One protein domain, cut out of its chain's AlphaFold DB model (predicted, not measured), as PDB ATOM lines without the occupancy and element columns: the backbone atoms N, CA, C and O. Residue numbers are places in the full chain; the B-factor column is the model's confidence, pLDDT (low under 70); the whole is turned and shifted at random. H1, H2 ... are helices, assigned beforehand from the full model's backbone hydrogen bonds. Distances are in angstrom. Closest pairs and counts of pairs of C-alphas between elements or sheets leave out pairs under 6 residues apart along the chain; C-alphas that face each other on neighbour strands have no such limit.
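This is residues 581 to 621 of the 1155 residues of the protein "Nuclear pore complex protein Nup214" of Amphibalanus amphitrite (UniProt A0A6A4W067). One long helix, H1, makes nearly the whole length of a thin rod, and a short helix, H2, turns off at its far end to make a corner, a small foot on an L. The printed part has 41 residues with two named helices, H1 then H2, and no named strand; the class is all helix. It is extended, with a radius of gyration of the C-alphas of 17.7 A and spans of 57 by 10 by 6 A.

H1, residues 581 to 614, and H2, residues 616 to 621, are joined by a tight link of 1 residue, Asp 615. They are close but not clearly touching, with 2 pairs of C-alphas within 8 A; the closest C-alphas, those of Ser 613 and Ala 619, are 7.0 A apart. Their lines stand about perpendicular, at 80 degrees. In H1 and H2 every O i to N i+4 pair is within hydrogen-bond range.

H1 begins at C-alpha 581, (10.132, 71.000, 80.719), and ends at C-alpha 614, (58.674, 64.945, 82.638), 49.0 A away. H2 measures 8.7 A and ends at C-alpha 621, (64.780, 65.555, 93.712).

The two C-alphas farthest apart, those of Leu 581 and Ser 620, are 57.4 A apart. The printed part has no cut. Its mean pLDDT is 83.2; residues 606, 613 and 619 are under 70.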
ATOM      1  N   LEU A 581       9.197  71.632  81.657       94.00
ATOM      2  CA  LEU A 581      10.132  71.000  80.719       94.00
ATOM      3  C   LEU A 581      11.172  71.992  80.180       94.00
ATOM      4  O   LEU A 581      12.344  71.646  80.082       94.00
ATOM      5  N   THR A 582      10.780  73.240  79.889       93.75
ATOM      6  CA  THR A 582      11.741  74.291  79.506       93.75
ATOM      7  C   THR A 582      12.744  74.548  80.632       93.75
ATOM      8  O   THR A 582      13.942  74.580  80.367       93.75
ATOM      9  N   GLY A 583      12.274  74.665  81.882       92.25
ATOM     10  CA  GLY A 583      13.130  74.846  83.058       92.25
ATOM     11  C   GLY A 583      14.095  73.678  83.296       92.25
ATOM     12  O   GLY A 583      15.272  73.896  83.580       92.25
ATOM     13  N   GLU A 584      13.621  72.443  83.121       93.44
ATOM     14  CA  GLU A 584      14.427  71.220  83.237       93.44
ATOM     15  C   GLU A 584      15.497  71.131  82.137       93.44
ATOM     16  O   GLU A 584      16.647  70.809  82.430       93.44
ATOM     17  N   VAL A 585      15.170  71.503  80.894       92.75
ATOM     18  CA  VAL A 585      16.142  71.570  79.789       92.75
ATOM     19  C   VAL A 585      17.174  72.679  80.010       92.75
ATOM     20  O   VAL A 585      18.362  72.440  79.793       92.75
ATOM     21  N   THR A 586      16.778  73.864  80.493       92.38
ATOM     22  CA  THR A 586      17.746  74.925  80.830       92.38
ATOM     23  C   THR A 586      18.646  74.530  81.999       92.38
ATOM     24  O   THR A 586      19.854  74.718  81.912       92.38
ATOM     25  N   GLY A 587      18.099  73.901  83.044       92.50
ATOM     26  CA  GLY A 587      18.886  73.411  84.179       92.50
ATOM     27  C   GLY A 587      19.857  72.293  83.785       92.50
ATOM     28  O   GLY A 587      20.999  72.289  84.231       92.50
ATOM     29  N   GLY A 588      19.445  71.384  82.896       93.50
ATOM     30  CA  GLY A 588      20.325  70.358  82.328       93.50
ATOM     31  C   GLY A 588      21.447  70.943  81.462       93.50
ATOM     32  O   GLY A 588      22.585  70.479  81.534       93.50
ATOM     33  N   ALA A 589      21.161  71.998  80.690       89.06
ATOM     34  CA  ALA A 589      22.178  72.720  79.926       89.06
ATOM     35  C   ALA A 589      23.187  73.431  80.847       89.06
ATOM     36  O   ALA A 589      24.393  73.302  80.639       89.06
ATOM     37  N   GLU A 590      22.720  74.114  81.896       90.50
ATOM     38  CA  GLU A 590      23.587  74.741  82.903       90.50
ATOM     39  C   GLU A 590      24.478  73.697  83.599       90.50
ATOM     40  O   GLU A 590      25.702  73.851  83.606       90.50
ATOM     41  N   GLN A 591      23.902  72.581  84.068       91.75
ATOM     42  CA  GLN A 591      24.643  71.468  84.682       91.75
ATOM     43  C   GLN A 591      25.724  70.893  83.755       91.75
ATOM     44  O   GLN A 591      26.850  70.641  84.195       91.75
ATOM     45  N   LEU A 592      25.420  70.731  82.462       90.31
ATOM     46  CA  LEU A 592      26.388  70.275  81.465       90.31
ATOM     47  C   LEU A 592      27.514  71.303  81.252       90.31
ATOM     48  O   LEU A 592      28.678  70.912  81.131       90.31
ATOM     49  N   THR A 593      27.216  72.609  81.259       92.31
ATOM     50  CA  THR A 593      28.265  73.646  81.183       92.31
ATOM     51  C   THR A 593      29.172  73.659  82.415       92.31
ATOM     52  O   THR A 593      30.386  73.769  82.259       92.31
ATOM     53  N   THR A 594      28.651  73.445  83.629       93.75
ATOM     54  CA  THR A 594      29.507  73.272  84.817       93.75
ATOM     55  C   THR A 594      30.357  72.003  84.737       93.75
ATOM     56  O   THR A 594      31.570  72.087  84.912       93.75
ATOM     57  N   ALA A 595      29.779  70.854  84.367       87.44
ATOM     58  CA  ALA A 595      30.511  69.588  84.277       87.44
ATOM     59  C   ALA A 595      31.626  69.615  83.210       87.44
ATOM     60  O   ALA A 595      32.698  69.042  83.399       87.44
ATOM     61  N   THR A 596      31.402  70.306  82.088       88.31
ATOM     62  CA  THR A 596      32.424  70.484  81.037       88.31
ATOM     63  C   THR A 596      33.544  71.441  81.450       88.31
ATOM     64  O   THR A 596      34.698  71.195  81.099       88.31
ATOM     65  N   LEU A 597      33.251  72.478  82.243       90.81
ATOM     66  CA  LEU A 597      34.276  73.343  82.842       90.81
ATOM     67  C   LEU A 597      35.100  72.604  83.911       90.81
ATOM     68  O   LEU A 597      36.326  72.718  83.926       90.81
ATOM     69  N   GLU A 598      34.461  71.796  84.759       90.75
ATOM     70  CA  GLU A 598      35.143  70.938  85.737       90.75
ATOM     71  C   GLU A 598      36.050  69.910  85.038       90.75
ATOM     72  O   GLU A 598      37.232  69.782  85.378       90.75
ATOM     73  N   LEU A 599      35.561  69.253  83.981       89.25
ATOM     74  CA  LEU A 599      36.377  68.355  83.162       89.25
ATOM     75  C   LEU A 599      37.572  69.088  82.525       89.25
ATOM     76  O   LEU A 599      38.689  68.578  82.560       89.25
ATOM     77  N   ALA A 600      37.383  70.309  82.014       86.94
ATOM     78  CA  ALA A 600      38.480  71.111  81.471       86.94
ATOM     79  C   ALA A 600      39.553  71.437  82.530       86.94
ATOM     80  O   ALA A 600      40.746  71.334  82.238       86.94
ATOM     81  N   THR A 601      39.161  71.762  83.770       88.81
ATOM     82  CA  THR A 601      40.138  71.989  84.853       88.81
ATOM     83  C   THR A 601      40.913  70.725  85.226       88.81
ATOM     84  O   THR A 601      42.137  70.785  85.324       88.81
ATOM     85  N   THR A 602      40.253  69.567  85.346       85.44
ATOM     86  CA  THR A 602      40.950  68.302  85.659       85.44
ATOM     87  C   THR A 602      41.899  67.860  84.538       85.44
ATOM     88  O   THR A 602      42.982  67.344  84.821       85.44
ATOM     89  N   VAL A 603      41.562  68.130  83.271       86.56
ATOM     90  CA  VAL A 603      42.455  67.899  82.121       86.56
ATOM     91  C   VAL A 603      43.692  68.802  82.173       86.56
ATOM     92  O   VAL A 603      44.798  68.316  81.931       86.56
ATOM     93  N   GLU A 604      43.559  70.084  82.527       83.56
ATOM     94  CA  GLU A 604      44.719  70.972  82.691       83.56
ATOM     95  C   GLU A 604      45.570  70.630  83.923       83.56
ATOM     96  O   GLU A 604      46.799  70.658  83.843       83.56
ATOM     97  N   GLU A 605      44.968  70.202  85.037       84.00
ATOM     98  CA  GLU A 605      45.726  69.677  86.179       84.00
ATOM     99  C   GLU A 605      46.499  68.400  85.808       84.00
ATOM    100  O   GLU A 605      47.686  68.281  86.128       84.00
ATOM    101  N   ALA A 606      45.887  67.477  85.058       69.25
ATOM    102  CA  ALA A 606      46.560  66.284  84.547       69.25
ATOM    103  C   ALA A 606      47.706  66.632  83.576       69.25
ATOM    104  O   ALA A 606      48.799  66.066  83.684       69.25
ATOM    105  N   ARG A 607      47.509  67.608  82.675       77.56
ATOM    106  CA  ARG A 607      48.555  68.139  81.779       77.56
ATOM    107  C   ARG A 607      49.707  68.760  82.572       77.56
ATOM    108  O   ARG A 607      50.865  68.435  82.305       77.56
ATOM    109  N   ALA A 608      49.416  69.581  83.579       71.94
ATOM    110  CA  ALA A 608      50.420  70.192  84.447       71.94
ATOM    111  C   ALA A 608      51.204  69.140  85.254       71.94
ATOM    112  O   ALA A 608      52.430  69.224  85.356       71.94
ATOM    113  N   LEU A 609      50.532  68.106  85.774       72.69
ATOM    114  CA  LEU A 609      51.176  66.971  86.440       72.69
ATOM    115  C   LEU A 609      52.062  66.165  85.477       72.69
ATOM    116  O   LEU A 609      53.172  65.799  85.859       72.69
ATOM    117  N   GLN A 610      51.632  65.945  84.230       73.25
ATOM    118  CA  GLN A 610      52.407  65.217  83.219       73.25
ATOM    119  C   GLN A 610      53.631  66.011  82.722       73.25
ATOM    120  O   GLN A 610      54.702  65.438  82.512       73.25
ATOM    121  N   GLN A 611      53.514  67.334  82.567       73.44
ATOM    122  CA  GLN A 611      54.659  68.215  82.301       73.44
ATOM    123  C   GLN A 611      55.649  68.166  83.473       73.44
ATOM    124  O   GLN A 611      56.837  67.906  83.283       73.44
ATOM    125  N   ARG A 612      55.145  68.303  84.702       70.69
ATOM    126  CA  ARG A 612      55.941  68.278  85.933       70.69
ATOM    127  C   ARG A 612      56.577  66.912  86.229       70.69
ATOM    128  O   ARG A 612      57.633  66.867  86.853       70.69
ATOM    129  N   SER A 613      55.996  65.797  85.783       69.81
ATOM    130  CA  SER A 613      56.627  64.470  85.883       69.81
ATOM    131  C   SER A 613      57.700  64.235  84.816       69.81
ATOM    132  O   SER A 613      58.595  63.419  85.029       69.81
ATOM    133  N   ARG A 614      57.633  64.948  83.682       73.00
ATOM    134  CA  ARG A 614      58.674  64.945  82.638       73.00
ATOM    135  C   ARG A 614      59.909  65.772  83.025       73.00
ATOM    136  O   ARG A 614      60.951  65.587  82.404       73.00
ATOM    137  N   ASP A 615      59.841  66.625  84.054       77.31
ATOM    138  CA  ASP A 615      60.997  67.382  84.555       77.31
ATOM    139  C   ASP A 615      62.082  66.453  85.154       77.31
ATOM    140  O   ASP A 615      61.914  65.935  86.268       77.31
ATOM    141  N   PRO A 616      63.271  66.310  84.526       71.94
ATOM    142  CA  PRO A 616      64.333  65.450  85.059       71.94
ATOM    143  C   PRO A 616      64.894  65.979  86.388       71.94
ATOM    144  O   PRO A 616      65.424  65.220  87.203       71.94
ATOM    145  N   ARG A 617      64.740  67.286  86.647       70.62
ATOM    146  CA  ARG A 617      65.069  67.911  87.934       70.62
ATOM    147  C   ARG A 617      64.145  67.439  89.057       70.62
ATOM    148  O   ARG A 617      64.645  67.166  90.146       70.62
ATOM    149  N   LEU A 618      62.839  67.279  88.813       74.19
ATOM    150  CA  LEU A 618      61.931  66.760  89.839       74.19
ATOM    151  C   LEU A 618      62.154  65.264  90.069       74.19
ATOM    152  O   LEU A 618      62.240  64.846  91.221       74.19
ATOM    153  N   ALA A 619      62.349  64.477  89.006       68.00
ATOM    154  CA  ALA A 619      62.721  63.066  89.131       68.00
ATOM    155  C   ALA A 619      64.005  62.880  89.968       68.00
ATOM    156  O   ALA A 619      64.080  61.987  90.813       68.00
ATOM    157  N   SER A 620      64.992  63.768  89.796       73.19
ATOM    158  CA  SER A 620      66.224  63.778  90.598       73.19
ATOM    159  C   SER A 620      65.969  64.148  92.065       73.19
ATOM    160  O   SER A 620      66.475  63.476  92.958       73.19
ATOM    161  N   LEU A 621      65.143  65.163  92.341       70.12
ATOM    162  CA  LEU A 621      64.780  65.555  93.712       70.12
ATOM    163  C   LEU A 621      63.957  64.479  94.441       70.12
ATOM    164  O   LEU A 621      64.162  64.264  95.632       70.12
TER     165      LEU A 621